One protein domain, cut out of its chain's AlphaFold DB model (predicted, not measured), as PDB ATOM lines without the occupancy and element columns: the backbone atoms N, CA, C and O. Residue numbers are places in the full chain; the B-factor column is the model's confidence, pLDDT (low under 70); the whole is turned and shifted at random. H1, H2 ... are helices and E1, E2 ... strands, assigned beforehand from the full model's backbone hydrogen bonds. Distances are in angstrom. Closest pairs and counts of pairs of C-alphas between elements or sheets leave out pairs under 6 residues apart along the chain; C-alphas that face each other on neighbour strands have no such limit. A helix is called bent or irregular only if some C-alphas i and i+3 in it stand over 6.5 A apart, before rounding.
ATOM      1  N   ILE A  11      25.017  12.598  11.607       91.19
ATOM      2  CA  ILE A  11      24.482  13.756  10.894       91.19
ATOM      3  C   ILE A  11      25.394  14.027   9.704       91.19
ATOM      4  O   ILE A  11      26.592  14.251   9.866       91.19
ATOM      5  N   ALA A  12      24.815  14.067   8.508       92.75
ATOM      6  CA  ALA A  12      25.491  14.527   7.305       92.75
ATOM      7  C   ALA A  12      24.826  15.812   6.804       92.75
ATOM      8  O   ALA A  12      23.606  15.870   6.651       92.75
ATOM      9  N   VAL A  13      25.633  16.834   6.529       93.25
ATOM     10  CA  VAL A  13      25.174  18.113   5.985       93.25
ATOM     11  C   VAL A  13      25.939  18.411   4.706       93.25
ATOM     12  O   VAL A  13      27.164  18.532   4.716       93.25
ATOM     13  N   ASP A  14      25.209  18.529   3.600       94.88
ATOM     14  CA  ASP A  14      25.741  18.929   2.302       94.88
ATOM     15  C   ASP A  14      25.551  20.425   2.082       94.88
ATOM     16  O   ASP A  14      24.435  20.943   2.134       94.88
ATOM     17  N   TYR A  15      26.641  21.102   1.745       95.69
ATOM     18  CA  TYR A  15      26.644  22.517   1.426       95.69
ATOM     19  C   TYR A  15      26.988  22.741  -0.043       95.69
ATOM     20  O   TYR A  15      27.799  22.033  -0.656       95.69
ATOM     21  N   ARG A  16      26.370  23.774  -0.615       94.62
ATOM     22  CA  ARG A  16      26.661  24.266  -1.959       94.62
ATOM     23  C   ARG A  16      26.586  25.781  -1.965       94.62
ATOM     24  O   ARG A  16      25.533  26.335  -1.668       94.62
ATOM     25  N   LEU A  17      27.667  26.417  -2.402       94.75
ATOM     26  CA  LEU A  17      27.703  27.847  -2.671       94.75
ATOM     27  C   LEU A  17      27.813  28.106  -4.175       94.75
ATOM     28  O   LEU A  17      28.600  27.459  -4.874       94.75
ATOM     29  N   THR A  18      27.020  29.060  -4.657       93.62
ATOM     30  CA  THR A  18      26.974  29.524  -6.050       93.62
ATOM     31  C   THR A  18      26.969  31.047  -6.073       93.62
ATOM     32  O   THR A  18      26.309  31.643  -5.225       93.62
ATOM     33  N   ALA A  19      27.618  31.668  -7.056       91.38
ATOM     34  CA  ALA A  19      27.625  33.123  -7.204       91.38
ATOM     35  C   ALA A  19      27.545  33.535  -8.678       91.38
ATOM     36  O   ALA A  19      28.130  32.882  -9.544       91.38
ATOM     37  N   ALA A  20      26.830  34.631  -8.953       89.94
ATOM     38  CA  ALA A  20      26.689  35.190 -10.301       89.94
ATOM     39  C   ALA A  20      27.981  35.872 -10.791       89.94
ATOM     40  O   ALA A  20      28.287  35.860 -11.983       89.94
ATOM     41  N   SER A  21      28.765  36.423  -9.864       91.06
ATOM     42  CA  SER A  21      30.096  36.991 -10.086       91.06
ATOM     43  C   SER A  21      31.135  36.280  -9.214       91.06
ATOM     44  O   SER A  21      30.764  35.700  -8.197       91.06
ATOM     45  N   PRO A  22      32.429  36.303  -9.587       93.31
ATOM     46  CA  PRO A  22      33.498  35.800  -8.731       93.31
ATOM     47  C   PRO A  22      33.464  36.429  -7.335       93.31
ATOM     48  O   PRO A  22      33.497  37.653  -7.219       93.31
ATOM     49  N   GLU A  23      33.424  35.600  -6.296       93.88
ATOM     50  CA  GLU A  23      33.355  36.049  -4.906       93.88
ATOM     51  C   GLU A  23      34.244  35.185  -4.012       93.88
ATOM     52  O   GLU A  23      34.292  33.958  -4.147       93.88
ATOM     53  N   ARG A  24      34.973  35.847  -3.109       95.38
ATOM     54  CA  ARG A  24      35.779  35.185  -2.081       95.38
ATOM     55  C   ARG A  24      34.921  34.976  -0.851       95.38
ATOM     56  O   ARG A  24      34.190  35.882  -0.466       95.38
ATOM     57  N   PHE A  25      35.053  33.825  -0.213       96.31
ATOM     58  CA  PHE A  25      34.281  33.529   0.980       96.31
ATOM     59  C   PHE A  25      35.078  32.708   1.991       96.31
ATOM     60  O   PHE A  25      36.031  31.996   1.658       96.31
ATOM     61  N   LEU A  26      34.620  32.821   3.231       97.25
ATOM     62  CA  LEU A  26      34.919  31.938   4.344       97.25
ATOM     63  C   LEU A  26      33.584  31.376   4.832       97.25
ATOM     64  O   LEU A  26      32.545  32.026   4.700       97.25
ATOM     65  N   HIS A  27      33.597  30.175   5.384       97.50
ATOM     66  CA  HIS A  27      32.419  29.590   6.007       97.50
ATOM     67  C   HIS A  27      32.838  28.761   7.210       97.50
ATOM     68  O   HIS A  27      33.754  27.953   7.088       97.50
ATOM     69  N   ALA A  28      32.118  28.896   8.319       96.94
ATOM     70  CA  ALA A  28      32.288  28.096   9.522       96.94
ATOM     71  C   ALA A  28      30.940  27.522   9.970       96.94
ATOM     72  O   ALA A  28      29.907  28.189   9.882       96.94
ATOM     73  N   VAL A  29      30.940  26.280  10.456       96.56
ATOM     74  CA  VAL A  29      29.790  25.714  11.176       96.56
ATOM     75  C   VAL A  29      30.029  25.896  12.669       96.56
ATOM     76  O   VAL A  29      30.838  25.181  13.238       96.56
ATOM     77  N   HIS A  30      29.318  26.816  13.319       95.88
ATOM     78  CA  HIS A  30      29.508  27.090  14.748       95.88
ATOM     79  C   HIS A  30      28.851  26.018  15.629       95.88
ATOM     80  O   HIS A  30      27.636  26.043  15.847       95.88
ATOM     81  N   ILE A  31      29.647  25.084  16.156       96.56
ATOM     82  CA  ILE A  31      29.177  24.049  17.087       96.56
ATOM     83  C   ILE A  31      29.661  24.409  18.490       96.56
ATOM     84  O   ILE A  31      30.816  24.186  18.843       96.56
ATOM     85  N   LEU A  32      28.757  24.981  19.285       97.06
ATOM     86  CA  LEU A  32      29.003  25.308  20.687       97.06
ATOM     87  C   LEU A  32      28.673  24.099  21.562       97.06
ATOM     88  O   LEU A  32      27.542  23.606  21.531       97.06
ATOM     89  N   LEU A  33      29.655  23.628  22.328       96.38
ATOM     90  CA  LEU A  33      29.543  22.415  23.133       96.38
ATOM     91  C   LEU A  33      29.581  22.734  24.627       96.38
ATOM     92  O   LEU A  33      30.436  23.488  25.096       96.38
ATOM     93  N   ASP A  34      28.672  22.109  25.370       95.81
ATOM     94  CA  ASP A  34      28.767  22.004  26.821       95.81
ATOM     95  C   ASP A  34      29.595  20.758  27.155       95.81
ATOM     96  O   ASP A  34      29.225  19.645  26.787       95.81
ATOM     97  N   LEU A  35      30.759  20.972  27.761       97.56
ATOM     98  CA  LEU A  35      31.809  19.967  27.947       97.56
ATOM     99  C   LEU A  35      32.292  19.963  29.397       97.56
ATOM    100  O   LEU A  35      32.338  21.020  30.027       97.56
ATOM    101  N   SER A  36      32.754  18.831  29.914       97.44
ATOM    102  CA  SER A  36      33.398  18.780  31.230       97.44
ATOM    103  C   SER A  36      34.771  19.476  31.242       97.44
ATOM    104  O   SER A  36      35.299  19.884  30.201       97.44
ATOM    105  N   SER A  37      35.366  19.620  32.432       96.94
ATOM    106  CA  SER A  37      36.730  20.143  32.599       96.94
ATOM    107  C   SER A  37      37.804  19.243  31.993       96.94
ATOM    108  O   SER A  37      38.882  19.731  31.680       96.94
ATOM    109  N   GLU A  38      37.507  17.956  31.808       96.94
ATOM    110  CA  GLU A  38      38.450  16.950  31.303       96.94
ATOM    111  C   GLU A  38      38.388  16.798  29.777       96.94
ATOM    112  O   GLU A  38      39.057  15.934  29.194       96.94
ATOM    113  N   ALA A  39      37.539  17.594  29.121       98.12
ATOM    114  CA  ALA A  39      37.338  17.512  27.691       98.12
ATOM    115  C   ALA A  39      38.589  17.954  26.924       98.12
ATOM    116  O   ALA A  39      39.274  18.915  27.279       98.12
ATOM    117  N   ARG A  40      38.861  17.258  25.822       98.25
ATOM    118  CA  ARG A  40      39.973  17.561  24.920       98.25
ATOM    119  C   ARG A  40      39.576  17.383  23.465       98.25
ATOM    120  O   ARG A  40      38.638  16.648  23.162       98.25
ATOM    121  N   ILE A  41      40.335  17.987  22.563       98.31
ATOM    122  CA  ILE A  41      40.195  17.793  21.122       98.31
ATOM    123  C   ILE A  41      41.406  17.050  20.555       98.31
ATOM    124  O   ILE A  41      42.554  17.423  20.766       98.31
ATOM    125  N   ALA A  42      41.144  15.975  19.820       98.12
ATOM    126  CA  ALA A  42      42.149  15.223  19.090       98.12
ATOM    127  C   ALA A  42      42.094  15.589  17.602       98.12
ATOM    128  O   ALA A  42      41.051  15.457  16.963       98.12
ATOM    129  N   ALA A  43      43.237  16.004  17.060       97.50
ATOM    130  CA  ALA A  43      43.428  16.317  15.646       97.50
ATOM    131  C   ALA A  43      44.797  15.768  15.192       97.50
ATOM    132  O   ALA A  43      45.740  16.535  15.014       97.50
ATOM    133  N   PRO A  44      44.960  14.435  15.099       93.00
ATOM    134  CA  PRO A  44      46.278  13.805  14.950       93.00
ATOM    135  C   PRO A  44      46.972  14.120  13.617       93.00
ATOM    136  O   PRO A  44      48.189  14.009  13.522       93.00
ATOM    137  N   GLU A  45      46.209  14.511  12.596       93.19
ATOM    138  CA  GLU A  45      46.732  14.889  11.277       93.19
ATOM    139  C   GLU A  45      47.189  16.356  11.221       93.19
ATOM    140  O   GLU A  45      47.843  16.770  10.265       93.19
ATOM    141  N   VAL A  46      46.868  17.149  12.249       96.56
ATOM    142  CA  VAL A  46      47.203  18.571  12.312       96.56
ATOM    143  C   VAL A  46      48.554  18.755  12.985       96.56
ATOM    144  O   VAL A  46      48.803  18.267  14.084       96.56
ATOM    145  N   THR A  47      49.420  19.522  12.330       95.69
ATOM    146  CA  THR A  47      50.754  19.872  12.842       95.69
ATOM    147  C   THR A  47      50.894  21.357  13.170       95.69
ATOM    148  O   THR A  47      51.731  21.723  13.992       95.69
ATOM    149  N   HIS A  48      50.060  22.214  12.575       96.06
ATOM    150  CA  HIS A  48      50.151  23.665  12.708       96.06
ATOM    151  C   HIS A  48      48.776  24.289  12.951       96.06
ATOM    152  O   HIS A  48      47.762  23.844  12.409       96.06
ATOM    153  N   ALA A  49      48.764  25.358  13.738       97.38
ATOM    154  CA  ALA A  49      47.603  26.207  13.942       97.38
ATOM    155  C   ALA A  49      48.007  27.684  13.882       97.38
ATOM    156  O   ALA A  49      49.188  28.022  13.942       97.38
ATOM    157  N   ARG A  50      47.017  28.569  13.778       96.62
ATOM    158  CA  ARG A  50      47.188  30.020  13.846       96.62
ATOM    159  C   ARG A  50      46.323  30.574  14.968       96.62
ATOM    160  O   ARG A  50      45.105  30.442  14.907       96.62
ATOM    161  N   ILE A  51      46.942  31.161  15.983       96.81
ATOM    162  CA  ILE A  51      46.245  31.800  17.103       96.81
ATOM    163  C   ILE A  51      45.926  33.241  16.725       96.81
ATOM    164  O   ILE A  51      46.810  33.947  16.243       96.81
ATOM    165  N   LEU A  52      44.687  33.668  16.947       94.06
ATOM    166  CA  LEU A  52      44.273  35.056  16.765       94.06
ATOM    167  C   LEU A  52      44.605  35.903  17.990       94.06
ATOM    168  O   LEU A  52      44.520  35.423  19.119       94.06
ATOM    169  N   ASP A  53      44.896  37.179  17.751       91.56
ATOM    170  CA  ASP A  53      45.079  38.206  18.778       91.56
ATOM    171  C   ASP A  53      46.127  37.852  19.846       91.56
ATOM    172  O   ASP A  53      46.054  38.297  20.993       91.56
ATOM    173  N   TYR A  54      47.137  37.067  19.460       90.62
ATOM    174  CA  TYR A  54      48.200  36.600  20.343       90.62
ATOM    175  C   TYR A  54      49.568  36.722  19.658       90.62
ATOM    176  O   TYR A  54      49.679  36.367  18.485       90.62
ATOM    177  N   PRO A  55      50.628  37.189  20.351       88.00
ATOM    178  CA  PRO A  55      50.628  37.686  21.732       88.00
ATOM    179  C   PRO A  55      50.009  39.089  21.876       88.00
ATOM    180  O   PRO A  55      49.989  39.638  22.974       88.00
ATOM    181  N   GLN A  56      49.552  39.694  20.775       89.56
ATOM    182  CA  GLN A  56      48.972  41.034  20.728       89.56
ATOM    183  C   GLN A  56      47.712  41.032  19.857       89.56
ATOM    184  O   GLN A  56      47.662  40.347  18.837       89.56
ATOM    185  N   THR A  57      46.724  41.847  20.223       89.06
ATOM    186  CA  THR A  57      45.510  42.060  19.423       89.06
ATOM    187  C   THR A  57      45.843  42.516  18.002       89.06
ATOM    188  O   THR A  57      46.721  43.355  17.797       89.06
ATOM    189  N   GLY A  58      45.135  41.968  17.018       87.88
ATOM    190  CA  GLY A  58      45.349  42.186  15.592       87.88
ATOM    191  C   GLY A  58      46.451  41.316  14.981       87.88
ATOM    192  O   GLY A  58      46.637  41.351  13.765       87.88
ATOM    193  N   VAL A  59      47.181  40.532  15.781       88.81
ATOM    194  CA  VAL A  59      48.251  39.652  15.297       88.81
ATOM    195  C   VAL A  59      47.774  38.209  15.279       88.81
ATOM    196  O   VAL A  59      47.347  37.667  16.294       88.81
ATOM    197  N   SER A  60      47.901  37.572  14.118       91.94
ATOM    198  CA  SER A  60      47.722  36.132  13.981       91.94
ATOM    199  C   SER A  60      49.076  35.427  13.991       91.94
ATOM    200  O   SER A  60      49.903  35.677  13.114       91.94
ATOM    201  N   THR A  61      49.297  34.532  14.951       94.88
ATOM    202  CA  THR A  61      50.590  33.859  15.145       94.88
ATOM    203  C   THR A  61      50.504  32.377  14.819       94.88
ATOM    204  O   THR A  61      49.655  31.665  15.353       94.88
ATOM    205  N   GLU A  62      51.400  31.899  13.957       95.88
ATOM    206  CA  GLU A  62      51.536  30.472  13.662       95.88
ATOM    207  C   GLU A  62      52.231  29.729  14.808       95.88
ATOM    208  O   GLU A  62      53.208  30.208  15.384       95.88
ATOM    209  N   VAL A  63      51.713  28.547  15.139       97.12
ATOM    210  CA  VAL A  63      52.159  27.710  16.257       97.12
ATOM    211  C   VAL A  63      52.135  26.231  15.872       97.12
ATOM    212  O   VAL A  63      51.414  25.822  14.959       97.12
ATOM    213  N   THR A  64      52.891  25.404  16.592       96.94
ATOM    214  CA  THR A  64      52.827  23.943  16.453       96.94
ATOM    215  C   THR A  64      51.655  23.391  17.254       96.94
ATOM    216  O   THR A  64      51.548  23.618  18.453       96.94
ATOM    217  N   TRP A  65      50.784  22.615  16.624       97.12
ATOM    218  CA  TRP A  65      49.693  21.947  17.333       97.12
ATOM    219  C   TRP A  65      50.218  20.779  18.201       97.12
ATOM    220  O   TRP A  65      51.095  20.044  17.739       97.12
ATOM    221  N   PRO A  66      49.712  20.558  19.436       97.31
ATOM    222  CA  PRO A  66      48.680  21.329  20.145       97.31
ATOM    223  C   PRO A  66      49.215  22.471  21.028       97.31
ATOM    224  O   PRO A  66      48.449  23.118  21.741       97.31
ATOM    225  N   ASN A  67      50.524  22.728  21.009       95.56
ATOM    226  CA  ASN A  67      51.169  23.724  21.859       95.56
ATOM    227  C   ASN A  67      51.137  25.134  21.235       95.56
ATOM    228  O   ASN A  67      51.995  25.527  20.443       95.56
ATOM    229  N   GLY A  68      50.174  25.936  21.671       92.88
ATOM    230  CA  GLY A  68      50.035  27.338  21.315       92.88
ATOM    231  C   GLY A  68      50.932  28.270  22.126       92.88
ATOM    232  O   GLY A  68      50.420  29.072  22.898       92.88
ATOM    233  N   LEU A  69      52.258  28.166  21.981       92.38
ATOM    234  CA  LEU A  69      53.237  29.000  22.710       92.38
ATOM    235  C   LEU A  69      53.103  28.894  24.240       92.38
ATOM    236  O   LEU A  69      53.096  29.889  24.961       92.38
ATOM    237  N   GLY A  70      52.993  27.663  24.731       92.50
ATOM    238  CA  GLY A  70      52.778  27.336  26.141       92.50
ATOM    239  C   GLY A  70      51.310  27.115  26.504       92.50
ATOM    240  O   GLY A  70      51.040  26.539  27.555       92.50
ATOM    241  N   MET A  71      50.367  27.496  25.637       94.44
ATOM    242  CA  MET A  71      48.945  27.206  25.818       94.44
ATOM    243  C   MET A  71      48.597  25.812  25.265       94.44
ATOM    244  O   MET A  71      48.823  25.568  24.078       94.44
ATOM    245  N   PRO A  72      48.029  24.892  26.064       96.50
ATOM    246  CA  PRO A  72      47.571  23.595  25.570       96.50
ATOM    247  C   PRO A  72      46.225  23.761  24.849       96.50
ATOM    248  O   PRO A  72      45.159  23.673  25.461       96.50
ATOM    249  N   LEU A  73      46.260  24.050  23.546       97.81
ATOM    250  CA  LEU A  73      45.054  24.352  22.762       97.81
ATOM    251  C   LEU A  73      44.114  23.144  22.632       97.81
ATOM    252  O   LEU A  73      42.925  23.315  22.373       97.81
ATOM    253  N   ASP A  74      44.624  21.930  22.823       98.19
ATOM    254  CA  ASP A  74      43.836  20.702  22.804       98.19
ATOM    255  C   ASP A  74      43.031  20.465  24.090       98.19
ATOM    256  O   ASP A  74      42.111  19.649  24.079       98.19
ATOM    257  N   GLN A  75      43.335  21.173  25.181       98.19
ATOM    258  CA  GLN A  75      42.630  21.053  26.458       98.19
ATOM    259  C   GLN A  75      41.486  22.062  26.542       98.19
ATOM    260  O   GLN A  75      41.702  23.271  26.470       98.19
ATOM    261  N   LEU A  76      40.257  21.580  26.734       98.25
ATOM    262  CA  LEU A  76      39.029  22.391  26.717       98.25
ATOM    263  C   LEU A  76      38.529  22.716  28.138       98.25
ATOM    264  O   LEU A  76      37.367  23.073  28.343       98.25
ATOM    265  N   GLY A  77      39.408  22.580  29.126       95.00
ATOM    266  CA  GLY A  77      39.183  22.815  30.546       95.00
ATOM    267  C   GLY A  77      40.428  22.415  31.358       95.00
ATOM    268  O   GLY A  77      41.392  21.924  30.763       95.00
ATOM    269  N   PRO A  78      40.434  22.617  32.693       96.88
ATOM    270  CA  PRO A  78      39.469  23.400  33.474       96.88
ATOM    271  C   PRO A  78      39.537  24.896  33.125       96.88
ATOM    272  O   PRO A  78      40.345  25.308  32.301       96.88
ATOM    273  N   ASN A  79      38.690  25.721  33.744       97.25
ATOM    274  CA  ASN A  79      38.772  27.174  33.570       97.25
ATOM    275  C   ASN A  79      40.170  27.684  33.947       97.25
ATOM    276  O   ASN A  79      40.625  27.440  35.064       97.25
ATOM    277  N   ASP A  80      40.815  28.407  33.038       96.31
ATOM    278  CA  ASP A  80      42.164  28.952  33.220       96.31
ATOM    279  C   ASP A  80      42.214  30.482  33.072       96.31
ATOM    280  O   ASP A  80      43.283  31.081  33.159       96.31
ATOM    281  N   GLY A  81      41.056  31.124  32.873       96.88
ATOM    282  CA  GLY A  81      40.949  32.571  32.711       96.88
ATOM    283  C   GLY A  81      41.361  33.075  31.328       96.88
ATOM    284  O   GLY A  81      41.528  34.279  31.154       96.88
ATOM    285  N   THR A  82      41.541  32.193  30.342       95.94
ATOM    286  CA  THR A  82      41.939  32.575  28.979       95.94
ATOM    287  C   THR A  82      40.766  32.553  27.998       95.94
ATOM    288  O   THR A  82      39.755  31.879  28.209       95.94
ATOM    289  N   ALA A  83      40.895  33.313  26.911       96.88
ATOM    290  CA  ALA A  83      39.986  33.282  25.774       96.88
ATOM    291  C   ALA A  83      40.795  33.380  24.481       96.88
ATOM    292  O   ALA A  83      41.492  34.369  24.265       96.88
ATOM    293  N   THR A  84      40.706  32.348  23.646       96.50
ATOM    294  CA  THR A  84      41.582  32.180  22.485       96.50
ATOM    295  C   THR A  84      40.803  31.653  21.288       96.50
ATOM    296  O   THR A  84      40.098  30.649  21.389       96.50
ATOM    297  N   GLY A  85      40.980  32.304  20.139       97.38
ATOM    298  CA  GLY A  85      40.611  31.767  18.833       97.38
ATOM    299  C   GLY A  85      41.822  31.127  18.158       97.38
ATOM    300  O   GLY A  85      42.885  31.746  18.108       97.38
ATOM    301  N   ALA A  86      41.691  29.910  17.635       97.88
ATOM    302  CA  ALA A  86      42.773  29.233  16.923       97.88
ATOM    303  C   ALA A  86      42.269  28.504  15.675       97.88
ATOM    304  O   ALA A  86      41.359  27.689  15.749       97.88
ATOM    305  N   CYS A  87      42.897  28.746  14.528       97.69
ATOM    306  CA  CYS A  87      42.611  28.049  13.278       97.69
ATOM    307  C   CYS A  87      43.599  26.889  13.089       97.69
ATOM    308  O   CYS A  87      44.778  27.123  12.830       97.69
ATOM    309  N   LEU A  88      43.141  25.643  13.199       98.06
ATOM    310  CA  LEU A  88      43.908  24.443  12.864       98.06
ATOM    311  C   LEU A  88      43.913  24.266  11.349       98.06
ATOM    312  O   LEU A  88      42.877  24.013  10.730       98.06
ATOM    313  N   LEU A  89      45.090  24.418  10.758       95.62
ATOM    314  CA  LEU A  89      45.272  24.451   9.315       95.62
ATOM    315  C   LEU A  89      45.273  23.040   8.724       95.62
ATOM    316  O   LEU A  89      45.708  22.094   9.376       95.62
ATOM    317  N   ASP A  90      44.789  22.911   7.482       93.88
ATOM    318  CA  ASP A  90      44.720  21.633   6.752       93.88
ATOM    319  C   ASP A  90      43.983  20.529   7.535       93.88
ATOM    320  O   ASP A  90      44.261  19.338   7.403       93.88
ATOM    321  N   CYS A  91      43.026  20.938   8.368       97.38
ATOM    322  CA  CYS A  91      42.262  20.062   9.236       97.38
ATOM    323  C   CYS A  91      40.952  19.660   8.554       97.38
ATOM    324  O   CYS A  91      40.185  20.513   8.107       97.38
ATOM    325  N   GLN A  92      40.704  18.355   8.478       97.06
ATOM    326  CA  GLN A  92      39.498  17.766   7.876       97.06
ATOM    327  C   GLN A  92      38.789  16.807   8.823       97.06
ATOM    328  O   GLN A  92      37.712  16.297   8.512       97.06
ATOM    329  N   HIS A  93      39.417  16.539   9.963       98.06
ATOM    330  CA  HIS A  93      38.926  15.628  10.963       98.06
ATOM    331  C   HIS A  93      39.363  16.090  12.345       98.06
ATOM    332  O   HIS A  93      40.544  16.351  12.588       98.06
ATOM    333  N   VAL A  94      38.405  16.125  13.265       98.50
ATOM    334  CA  VAL A  94      38.668  16.263  14.694       98.50
ATOM    335  C   VAL A  94      37.761  15.334  15.471       98.50
ATOM    336  O   VAL A  94      36.640  15.043  15.055       98.50
ATOM    337  N   THR A  95      38.230  14.904  16.634       98.50
ATOM    338  CA  THR A  95      37.393  14.220  17.614       98.50
ATOM    339  C   THR A  95      37.433  14.980  18.930       98.50
ATOM    340  O   THR A  95      38.491  15.110  19.544       98.50
ATOM    341  N   VAL A  96      36.279  15.455  19.386       98.44
ATOM    342  CA  VAL A  96      36.103  15.959  20.748       98.44
ATOM    343  C   VAL A  96      35.886  14.764  21.662       98.44
ATOM    344  O   VAL A  96      35.073  13.888  21.377       98.44
ATOM    345  N   LEU A  97      36.642  14.715  22.748       98.00
ATOM    346  CA  LEU A  97      36.657  13.627  23.709       98.00
ATOM    347  C   LEU A  97      36.290  14.192  25.072       98.00
ATOM    348  O   LEU A  97      37.031  15.019  25.596       98.00
ATOM    349  N   ASP A  98      35.210  13.700  25.665       96.81
ATOM    350  CA  ASP A  98      34.764  14.141  26.982       96.81
ATOM    351  C   ASP A  98      34.318  12.936  27.812       96.81
ATOM    352  O   ASP A  98      33.370  12.244  27.460       96.81
ATOM    353  N   GLN A  99      35.054  12.624  28.880       93.81
ATOM    354  CA  GLN A  99      34.805  11.445  29.721       93.81
ATOM    355  C   GLN A  99      34.645  10.144  28.910       93.81
ATOM    356  O   GLN A  99      35.610   9.682  28.309       93.81
ATOM    357  N   ASN A 100      33.460   9.537  28.864       93.50
ATOM    358  CA  ASN A 100      33.205   8.339  28.065       93.50
ATOM    359  C   ASN A 100      32.568   8.650  26.712       93.50
ATOM    360  O   ASN A 100      32.338   7.726  25.948       93.50
ATOM    361  N   ASP A 101      32.316   9.906  26.375       94.06
ATOM    362  CA  ASP A 101      31.694  10.297  25.119       94.06
ATOM    363  C   ASP A 101      32.747  10.811  24.127       94.06
ATOM    364  O   ASP A 101      33.842  11.271  24.485       94.06
ATOM    365  N   ALA A 102      32.433  10.662  22.846       95.94
ATOM    366  CA  ALA A 102      33.219  11.178  21.744       95.94
ATOM    367  C   ALA A 102      32.297  11.723  20.651       95.94
ATOM    368  O   ALA A 102      31.256  11.135  20.352       95.94
ATOM    369  N   LEU A 103      32.712  12.839  20.056       96.81
ATOM    370  CA  LEU A 103      32.064  13.487  18.922       96.81
ATOM    371  C   LEU A 103      33.118  13.701  17.835       96.81
ATOM    372  O   LEU A 103      33.999  14.545  17.995       96.81
ATOM    373  N   ALA A 104      33.047  12.944  16.743       97.44
ATOM    374  CA  ALA A 104      33.882  13.192  15.575       97.44
ATOM    375  C   ALA A 104      33.179  14.102  14.584       97.44
ATOM    376  O   ALA A 104      31.979  13.991  14.336       97.44
ATOM    377  N   LEU A 105      33.982  14.960  13.973       98.19
ATOM    378  CA  LEU A 105      33.602  15.801  12.864       98.19
ATOM    379  C   LEU A 105      34.573  15.505  11.735       98.19
ATOM    380  O   LEU A 105      35.782  15.604  11.924       98.19
ATOM    381  N   THR A 106      34.047  15.138  10.575       97.81
ATOM    382  CA  THR A 106      34.833  14.940   9.356       97.81
ATOM    383  C   THR A 106      34.213  15.758   8.245       97.81
ATOM    384  O   THR A 106      33.006  15.683   8.025       97.81
ATOM    385  N   TRP A 107      35.001  16.538   7.521       97.00
ATOM    386  CA  TRP A 107      34.494  17.295   6.386       97.00
ATOM    387  C   TRP A 107      35.425  17.213   5.196       97.00
ATOM    388  O   TRP A 107      36.629  17.017   5.306       97.00
ATOM    389  N   SER A 108      34.825  17.311   4.018       96.62
ATOM    390  CA  SER A 108      35.538  17.173   2.757       96.62
ATOM    391  C   SER A 108      34.896  18.036   1.686       96.62
ATOM    392  O   SER A 108      33.698  18.320   1.719       96.62
ATOM    393  N   THR A 109      35.698  18.429   0.705       95.31
ATOM    394  CA  THR A 109      35.231  19.049  -0.535       95.31
ATOM    395  C   THR A 109      35.357  18.067  -1.692       95.31
ATOM    396  O   THR A 109      36.192  17.161  -1.689       95.31
ATOM    397  N   ARG A 110      34.516  18.234  -2.715       90.25
ATOM    398  CA  ARG A 110      34.531  17.359  -3.899       90.25
ATOM    399  C   ARG A 110      35.810  17.499  -4.720       90.25
ATOM    400  O   ARG A 110      36.205  16.559  -5.406       90.25
ATOM    401  N   ARG A 111      36.445  18.675  -4.697       90.94
ATOM    402  CA  ARG A 111      37.653  18.942  -5.480       90.94
ATOM    403  C   ARG A 111      38.882  18.779  -4.606       90.94
ATOM    404  O   ARG A 111      39.075  19.526  -3.655       90.94
ATOM    405  N   ARG A 112      39.785  17.880  -5.007       90.38
ATOM    406  CA  ARG A 112      41.063  17.665  -4.311       90.38
ATOM    407  C   ARG A 112      41.883  18.954  -4.153       90.38
ATOM    408  O   ARG A 112      42.514  19.138  -3.123       90.38
ATOM    409  N   ALA A 113      41.845  19.846  -5.145       90.12
ATOM    410  CA  ALA A 113      42.566  21.121  -5.113       90.12
ATOM    411  C   ALA A 113      42.101  22.069  -3.990       90.12
ATOM    412  O   ALA A 113      42.879  22.907  -3.538       90.12
ATOM    413  N   ASP A 114      40.864  21.909  -3.517       92.94
ATOM    414  CA  ASP A 114      40.280  22.753  -2.475       92.94
ATOM    415  C   ASP A 114      40.461  22.160  -1.072       92.94
ATOM    416  O   ASP A 114      40.152  22.821  -0.090       92.94
ATOM    417  N   GLN A 115      40.959  20.926  -0.954       93.31
ATOM    418  CA  GLN A 115      41.090  20.236   0.336       93.31
ATOM    419  C   GLN A 115      42.014  20.980   1.310       93.31
ATOM    420  O   GLN A 115      41.782  20.962   2.514       93.31
ATOM    421  N   ARG A 116      43.014  21.699   0.784       93.44
ATOM    422  CA  ARG A 116      43.898  22.580   1.566       93.44
ATOM    423  C   ARG A 116      43.181  23.792   2.176       93.44
ATOM    424  O   ARG A 116      43.736  24.482   3.018       93.44
ATOM    425  N   LEU A 117      41.983  24.124   1.698       96.12
ATOM    426  CA  LEU A 117      41.170  25.210   2.248       96.12
ATOM    427  C   LEU A 117      40.281  24.720   3.388       96.12
ATOM    428  O   LEU A 117      39.530  25.512   3.932       96.12
ATOM    429  N   LEU A 118      40.314  23.437   3.736       97.50
ATOM    430  CA  LEU A 118      39.593  22.945   4.897       97.50
ATOM    431  C   LEU A 118      40.444  23.169   6.144       97.50
ATOM    432  O   LEU A 118      41.636  22.854   6.169       97.50
ATOM    433  N   SER A 119      39.829  23.759   7.157       97.94
ATOM    434  CA  SER A 119      40.441  24.001   8.458       97.94
ATOM    435  C   SER A 119      39.399  23.826   9.561       97.94
ATOM    436  O   SER A 119      38.221  23.596   9.279       97.94
ATOM    437  N   MET A 120      39.831  23.902  10.815       98.25
ATOM    438  CA  MET A 120      38.944  23.921  11.976       98.25
ATOM    439  C   MET A 120      39.269  25.142  12.818       98.25
ATOM    440  O   MET A 120      40.420  25.320  13.207       98.25
ATOM    441  N   PHE A 121      38.275  25.969  13.111       98.31
ATOM    442  CA  PHE A 121      38.429  27.043  14.073       98.31
ATOM    443  C   PHE A 121      37.967  26.590  15.452       98.31
ATOM    444  O   PHE A 121      36.878  26.047  15.629       98.31
ATOM    445  N   LEU A 122      38.839  26.787  16.430       98.56
ATOM    446  CA  LEU A 122      38.600  26.542  17.836       98.56
ATOM    447  C   LEU A 122      38.361  27.884  18.514       98.56
ATOM    448  O   LEU A 122      39.267  28.715  18.586       98.56
ATOM    449  N   TRP A 123      37.175  28.053  19.082       98.38
ATOM    450  CA  TRP A 123      36.930  29.064  20.098       98.38
ATOM    451  C   TRP A 123      37.082  28.425  21.478       98.38
ATOM    452  O   TRP A 123      36.277  27.583  21.871       98.38
ATOM    453  N   ARG A 124      38.119  28.813  22.219       98.06
ATOM    454  CA  ARG A 124      38.423  28.323  23.567       98.06
ATOM    455  C   ARG A 124      38.314  29.477  24.555       98.06
ATOM    456  O   ARG A 124      39.303  30.155  24.817       98.06
ATOM    457  N   ASN A 125      37.123  29.699  25.107       98.19
ATOM    458  CA  ASN A 125      36.908  30.647  26.199       98.19
ATOM    459  C   ASN A 125      36.706  29.892  27.509       98.19
ATOM    460  O   ASN A 125      35.687  29.237  27.720       98.19
ATOM    461  N   LEU A 126      37.688  29.987  28.390       97.88
ATOM    462  CA  LEU A 126      37.743  29.318  29.682       97.88
ATOM    463  C   LEU A 126      37.651  30.341  30.810       97.88
ATOM    464  O   LEU A 126      38.459  30.349  31.740       97.88
ATOM    465  N   CYS A 127      36.627  31.195  30.708       97.75
ATOM    466  CA  CYS A 127      36.391  32.355  31.563       97.75
ATOM    467  C   CYS A 127      37.434  33.472  31.396       97.75
ATOM    468  O   CYS A 127      37.785  34.124  32.375       97.75
ATOM    469  N   GLY A 128      37.911  33.715  30.173       97.00
ATOM    470  CA  GLY A 128      38.774  34.865  29.871       97.00
ATOM    471  C   GLY A 128      38.054  36.056  29.242       97.00
ATOM    472  O   GLY A 128      38.560  37.174  29.301       97.00
ATOM    473  N   TRP A 129      36.875  35.845  28.644       96.50
ATOM    474  CA  TRP A 129      36.135  36.895  27.940       96.50
ATOM    475  C   TRP A 129      34.612  36.796  28.154       96.50
ATOM    476  O   TRP A 129      34.094  35.683  28.300       96.50
ATOM    477  N   PRO A 130      33.873  37.925  28.130       96.69
ATOM    478  CA  PRO A 130      34.361  39.305  28.201       96.69
ATOM    479  C   PRO A 130      34.930  39.629  29.585       96.69
ATOM    480  O   PRO A 130      34.570  38.989  30.567       96.69
ATOM    481  N   THR A 131      35.799  40.639  29.669       93.69
ATOM    482  CA  THR A 131      36.509  41.015  30.909       93.69
ATOM    483  C   THR A 131      35.572  41.275  32.090       93.69
ATOM    484  O   THR A 131      35.862  40.849  33.203       93.69
ATOM    485  N   ASP A 132      34.432  41.925  31.848       96.81
ATOM    486  CA  ASP A 132      33.506  42.331  32.914       96.81
ATOM    487  C   ASP A 132      32.563  41.205  33.373       96.81
ATOM    488  O   ASP A 132      31.960  41.290  34.442       96.81
ATOM    489  N   ALA A 133      32.410  40.152  32.566       97.19
ATOM    490  CA  ALA A 133      31.510  39.034  32.843       97.19
ATOM    491  C   ALA A 133      32.014  37.750  32.160       97.19
ATOM    492  O   ALA A 133      31.358  37.240  31.244       97.19
ATOM    493  N   PRO A 134      33.192  37.239  32.561       97.50
ATOM    494  CA  PRO A 134      33.811  36.120  31.878       97.50
ATOM    495  C   PRO A 134      32.958  34.865  32.011       97.50
ATOM    496  O   PRO A 134      32.464  34.532  33.091       97.50
ATOM    497  N   TYR A 135      32.819  34.140  30.908       97.12
ATOM    498  CA  TYR A 135      32.089  32.881  30.873       97.12
ATOM    499  C   TYR A 135      32.883  31.803  30.150       97.12
ATOM    500  O   TYR A 135      33.830  32.076  29.412       97.12
ATOM    501  N   ARG A 136      32.474  30.552  30.352       97.62
ATOM    502  CA  ARG A 136      33.030  29.421  29.622       97.62
ATOM    503  C   ARG A 136      32.227  29.163  28.351       97.62
ATOM    504  O   ARG A 136      31.011  29.003  28.421       97.62
ATOM    505  N   ALA A 137      32.902  29.070  27.211       97.94
ATOM    506  CA  ALA A 137      32.321  28.617  25.953       97.94
ATOM    507  C   ALA A 137      33.376  27.974  25.058       97.94
ATOM    508  O   ALA A 137      34.448  28.541  24.848       97.94
ATOM    509  N   ILE A 138      33.030  26.815  24.498       98.56
ATOM    510  CA  ILE A 138      33.875  26.078  23.564       98.56
ATOM    511  C   ILE A 138      33.147  25.956  22.227       98.56
ATOM    512  O   ILE A 138      32.062  25.378  22.166       98.56
ATOM    513  N   GLY A 139      33.741  26.515  21.176       98.31
ATOM    514  CA  GLY A 139      33.278  26.394  19.798       98.31
ATOM    515  C   GLY A 139      34.216  25.514  18.987       98.31
ATOM    516  O   GLY A 139      35.419  25.763  18.957       98.31
ATOM    517  N   ILE A 140      33.661  24.492  18.340       98.38
ATOM    518  CA  ILE A 140      34.361  23.647  17.372       98.38
ATOM    519  C   ILE A 140      33.775  23.943  16.003       98.38
ATOM    520  O   ILE A 140      32.595  23.689  15.766       98.38
ATOM    521  N   GLU A 141      34.582  24.495  15.106       98.38
ATOM    522  CA  GLU A 141      34.043  25.129  13.911       98.38
ATOM    523  C   GLU A 141      34.721  24.602  12.647       98.38
ATOM    524  O   GLU A 141      35.726  25.149  12.198       98.38
ATOM    525  N   PRO A 142      34.201  23.518  12.041       98.19
ATOM    526  CA  PRO A 142      34.629  23.082  10.718       98.19
ATOM    527  C   PRO A 142      34.498  24.213   9.698       98.19
ATOM    528  O   PRO A 142      33.421  24.810   9.566       98.19
ATOM    529  N   MET A 143      35.571  24.476   8.954       97.94
ATOM    530  CA  MET A 143      35.648  25.607   8.040       97.94
ATOM    531  C   MET A 143      35.921  25.228   6.587       97.94
ATOM    532  O   MET A 143      36.609  24.254   6.269       97.94
ATOM    533  N   VAL A 144      35.444  26.113   5.712       97.75
ATOM    534  CA  VAL A 144      36.040  26.399   4.408       97.75
ATOM    535  C   VAL A 144      36.729  27.760   4.506       97.75
ATOM    536  O   VAL A 144      36.078  28.776   4.744       97.75
ATOM    537  N   GLY A 145      38.040  27.765   4.308       97.12
ATOM    538  CA  GLY A 145      38.938  28.885   4.556       97.12
ATOM    539  C   GLY A 145      39.989  28.566   5.619       97.12
ATOM    540  O   GLY A 145      39.936  27.518   6.251       97.12
ATOM    541  N   ARG A 146      40.964  29.460   5.800       95.81
ATOM    542  CA  ARG A 146      42.115  29.310   6.719       95.81
ATOM    543  C   ARG A 146      42.363  30.565   7.570       95.81
ATOM    544  O   ARG A 146      43.455  30.775   8.098       95.81
ATOM    545  N   ALA A 147      41.362  31.428   7.652       93.88
ATOM    546  CA  ALA A 147      41.391  32.687   8.378       93.88
ATOM    547  C   ALA A 147      40.047  32.892   9.074       93.88
ATOM    548  O   ALA A 147      39.034  32.354   8.630       93.88
ATOM    549  N   ALA A 148      40.049  33.670  10.152       90.88
ATOM    550  CA  ALA A 148      38.852  33.923  10.948       90.88
ATOM    551  C   ALA A 148      37.874  34.892  10.272       90.88
ATOM    552  O   ALA A 148      36.660  34.746  10.401       90.88
ATOM    553  N   ASP A 149      38.397  35.850   9.509       92.25
ATOM    554  CA  ASP A 149      37.618  36.812   8.745       92.25
ATOM    555  C   ASP A 149      38.325  37.178   7.432       92.25
ATOM    556  O   ASP A 149      39.510  36.904   7.236       92.25
ATOM    557  N   LEU A 150      37.578  37.783   6.505       93.56
ATOM    558  CA  LEU A 150      38.087  38.156   5.182       93.56
ATOM    559  C   LEU A 150      39.078  39.328   5.214       93.56
ATOM    560  O   LEU A 150      39.862  39.465   4.278       93.56
ATOM    561  N   GLY A 151      39.026  40.185   6.235       89.69
ATOM    562  CA  GLY A 151      39.904  41.348   6.371       89.69
ATOM    563  C   GLY A 151      41.339  40.960   6.723       89.69
ATOM    564  O   GLY A 151      42.272  41.595   6.235       89.69
ATOM    565  N   GLY A 152      41.514  39.898   7.513       83.31
ATOM    566  CA  GLY A 152      42.817  39.328   7.868       83.31
ATOM    567  C   GLY A 152      43.329  38.231   6.927       83.31
ATOM    568  O   GLY A 152      44.418  37.704   7.150       83.31
ATOM    569  N   ALA A 153      42.561  37.849   5.902       91.94
ATOM    570  CA  ALA A 153      42.870  36.689   5.072       91.94
ATOM    571  C   ALA A 153      43.713  37.029   3.837       91.94
ATOM    572  O   ALA A 153      43.390  37.938   3.063       91.94
ATOM    573  N   ASN A 154      44.731  36.210   3.566       91.69
ATOM    574  CA  ASN A 154      45.419  36.253   2.284       91.69
ATOM    575  C   ASN A 154      44.621  35.515   1.199       91.69
ATOM    576  O   ASN A 154      43.635  34.817   1.448       91.69
ATOM    577  N   ARG A 155      45.061  35.635  -0.060       91.69
ATOM    578  CA  ARG A 155      44.380  35.004  -1.203       91.69
ATOM    579  C   ARG A 155      44.344  33.477  -1.093       91.69
ATOM    580  O   ARG A 155      43.413  32.851  -1.588       91.69
ATOM    581  N   GLU A 156      45.363  32.881  -0.497       92.81
ATOM    582  CA  GLU A 156      45.494  31.447  -0.273       92.81
ATOM    583  C   GLU A 156      44.654  30.919   0.893       92.81
ATOM    584  O   GLU A 156      44.450  29.707   0.959       92.81
ATOM    585  N   ASP A 157      44.160  31.806   1.761       95.12
ATOM    586  CA  ASP A 157      43.355  31.453   2.931       95.12
ATOM    587  C   ASP A 157      41.852  31.425   2.635       95.12
ATOM    588  O   ASP A 157      41.068  30.958   3.458       95.12
ATOM    589  N   VAL A 158      41.431  31.923   1.473       96.38
ATOM    590  CA  VAL A 158      40.017  32.101   1.128       96.38
ATOM    591  C   VAL A 158      39.616  31.212  -0.037       96.38
ATOM    592  O   VAL A 158      40.346  31.050  -1.017       96.38
ATOM    593  N   ALA A 159      38.415  30.650   0.059       95.44
ATOM    594  CA  ALA A 159      37.804  29.960  -1.059       95.44
ATOM    595  C   ALA A 159      37.198  30.967  -2.039       95.44
ATOM    596  O   ALA A 159      36.896  32.109  -1.691       95.44
ATOM    597  N   GLU A 160      37.010  30.528  -3.280       94.12
ATOM    598  CA  GLU A 160      36.403  31.348  -4.319       94.12
ATOM    599  C   GLU A 160      35.305  30.577  -5.053       94.12
ATOM    600  O   GLU A 160      35.465  29.403  -5.400       94.12
ATOM    601  N   VAL A 161      34.191  31.256  -5.310       93.38
ATOM    602  CA  VAL A 161      33.073  30.767  -6.117       93.38
ATOM    603  C   VAL A 161      32.939  31.632  -7.370       93.38
ATOM    604  O   VAL A 161      33.155  32.838  -7.325       93.38
ATOM    605  N   ARG A 162      32.616  31.021  -8.516       89.62
ATOM    606  CA  ARG A 162      32.406  31.714  -9.805       89.62
ATOM    607  C   ARG A 162      31.190  31.117 -10.524       89.62
ATOM    608  O   ARG A 162      30.800  29.996 -10.217       89.62
ATOM    609  N   ASN A 163      30.665  31.807 -11.541       77.94
ATOM    610  CA  ASN A 163      29.430  31.447 -12.271       77.94
ATOM    611  C   ASN A 163      29.386  29.992 -12.816       77.94
ATOM    612  O   ASN A 163      28.320  29.405 -12.924       77.94
ATOM    613  N   ASN A 164      30.543  29.361 -13.073       76.44
ATOM    614  CA  ASN A 164      30.646  27.953 -13.507       76.44
ATOM    615  C   ASN A 164      31.446  27.062 -12.539       76.44
ATOM    616  O   ASN A 164      31.827  25.943 -12.875       76.44
ATOM    617  N   HIS A 165      31.744  27.564 -11.341       81.38
ATOM    618  CA  HIS A 165      32.589  26.901 -10.354       81.38
ATOM    619  C   HIS A 165      31.952  27.045  -8.977       81.38
ATOM    620  O   HIS A 165      32.334  27.895  -8.174       81.38
ATOM    621  N   ASN A 166      30.960  26.194  -8.724       89.31
ATOM    622  CA  ASN A 166      30.331  26.075  -7.414       89.31
ATOM    623  C   ASN A 166      31.333  25.505  -6.408       89.31
ATOM    624  O   ASN A 166      32.209  24.709  -6.773       89.31
ATOM    625  N   PHE A 167      31.184  25.869  -5.139       94.06
ATOM    626  CA  PHE A 167      31.930  25.239  -4.056       94.06
ATOM    627  C   PHE A 167      31.010  24.267  -3.316       94.06
ATOM    628  O   PHE A 167      29.888  24.618  -2.955       94.06
ATOM    629  N   HIS A 168      31.469  23.029  -3.139       94.69
ATOM    630  CA  HIS A 168      30.700  21.949  -2.528       94.69
ATOM    631  C   HIS A 168      31.524  21.285  -1.441       94.69
ATOM    632  O   HIS A 168      32.628  20.812  -1.715       94.69
ATOM    633  N   TRP A 169      30.953  21.180  -0.253       96.31
ATOM    634  CA  TRP A 169      31.563  20.474   0.859       96.31
ATOM    635  C   TRP A 169      30.492  19.751   1.661       96.31
ATOM    636  O   TRP A 169      29.315  20.105   1.618       96.31
ATOM    637  N   ARG A 170      30.910  18.704   2.360       96.31
ATOM    638  CA  ARG A 170      30.057  17.913   3.237       96.31
ATOM    639  C   ARG A 170      30.692  17.870   4.612       96.31
ATOM    640  O   ARG A 170      31.888  17.610   4.703       96.31
ATOM    641  N   LEU A 171      29.887  18.093   5.643       97.06
ATOM    642  CA  LEU A 171      30.238  17.840   7.035       97.06
ATOM    643  C   LEU A 171      29.523  16.575   7.499       97.06
ATOM    644  O   LEU A 171      28.335  16.392   7.243       97.06
ATOM    645  N   HIS A 172      30.261  15.724   8.186       97.06
ATOM    646  CA  HIS A 172      29.802  14.503   8.813       97.06
ATOM    647  C   HIS A 172      30.094  14.581  10.303       97.06
ATOM    648  O   HIS A 172      31.207  14.934  10.690       97.06
ATOM    649  N   ILE A 173      29.092  14.296  11.125       96.31
ATOM    650  CA  ILE A 173      29.182  14.341  12.579       96.31
ATOM    651  C   ILE A 173      28.720  12.993  13.106       96.31
ATOM    652  O   ILE A 173      27.609  12.559  12.799       96.31
ATOM    653  N   THR A 174      29.552  12.353  13.917       95.62
ATOM    654  CA  THR A 174      29.227  11.084  14.568       95.62
ATOM    655  C   THR A 174      29.508  11.167  16.053       95.62
ATOM    656  O   THR A 174      30.496  11.764  16.477       95.62
ATOM    657  N   CYS A 175      28.640  10.556  16.856       94.31
ATOM    658  CA  CYS A 175      28.847  10.431  18.292       94.31
ATOM    659  C   CYS A 175      28.841   8.966  18.726       94.31
ATOM    660  O   CYS A 175      28.124   8.134  18.168       94.31
ATOM    661  N   TRP A 176      29.654   8.645  19.729       92.44
ATOM    662  CA  TRP A 176      29.684   7.317  20.331       92.44
ATOM    663  C   TRP A 176      30.177   7.371  21.772       92.44
ATOM    664  O   TRP A 176      30.864   8.308  22.187       92.44
ATOM    665  N   ARG A 177      29.873   6.310  22.523       91.94
ATOM    666  CA  ARG A 177      30.497   6.051  23.819       91.94
ATOM    667  C   ARG A 177      31.756   5.216  23.657       91.94
ATOM    668  O   ARG A 177      31.757   4.163  23.023       91.94
ATOM    669  N   ARG A 178      32.832   5.677  24.273       87.88
ATOM    670  CA  ARG A 178      34.103   4.983  24.429       87.88
ATOM    671  C   ARG A 178      33.957   3.940  25.531       87.88
ATOM    672  O   ARG A 178      33.548   4.251  26.646       87.88
TER     673      ARG A 178
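AT A GLANCE: This is residues 11 to 178 of the 190 residues of an uncharacterized protein of Streptosporangiales bacterium (UniProt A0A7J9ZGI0). Two twisted sheets lie partly face to face with their strands crossed, a loose sandwich of the six strands E3, E11, E10, E7, E5 and E6 and the five strands E1, E13, E9, E8 and E4. At one end sit the small strand pair E2 and E12 and the short helix H1. The printed part has 168 residues, with thirteen named strands and one named helix in the order E1 to E9, H1, E10 to E13; the three sheets are antiparallel and the class is mostly strand. The whole is compact, with a radius of gyration of the C-alphas of 16.1 A and spans of 48 by 40 by 29 A.

IN THESE COORDINATES: E1, residues 11 to 17, begins at C-alpha 11 (24.482, 13.756, 10.894) and is 19.8 A long. E2 is residues 23 to 25, E3 31 to 33, E4 40 to 42, E5 48 to 51 and E6 61 to 64. E7, residues 83 to 88, is 16.1 A long, E8, residues 93 to 98, 16.6 A, and E9, residues 101 to 109, 27.3 A. H1, residues 112 to 117, is irregular, but only just: C-alphas 113 and 116 are 7.0 A apart. E10, residues 118 to 129, is 27.2 A long and bends by 88 degrees at residue 126; E11, residues 135 to 144, is 27.5 A long. E12 is residues 159 to 161; E13, residues 167 to 177, is 33.9 A long and ends at C-alpha 177 (30.497, 6.051, 23.819).

HOW THE PARTS SIT: In the sandwich, two sheets face to face, the strands stand at 48 degrees and the best planes at 31 degrees. The closest C-alphas of E9 and E11 are those of Trp 107 and Pro 142, 7.2 A apart. In the hairpin E10 and E11, N 121 and O 141 are within hydrogen-bond range at 2.8 A. Between E13 and E9, N 104 and O 174 are 2.8 A apart. E2 and E12 pair through N 25 and O 159, 2.9 A. H1 is on the five-strand sheet, over none of its strands, and only grazes the six-strand sheet with residues 114 to 117. In H1, 0 of 2 O i to N i+4 pairs are within range, and 2 of 3 O i to N i+3 pairs.

THE WHOLE: The C-alphas farthest apart, those of Asp 132 and Asn 164, are 48.7 A apart. The printed part has no cut. The links E6 to E7 and E11 to E12 are long. Mean pLDDT of the printed part is 95.0, and no printed residue is under 70.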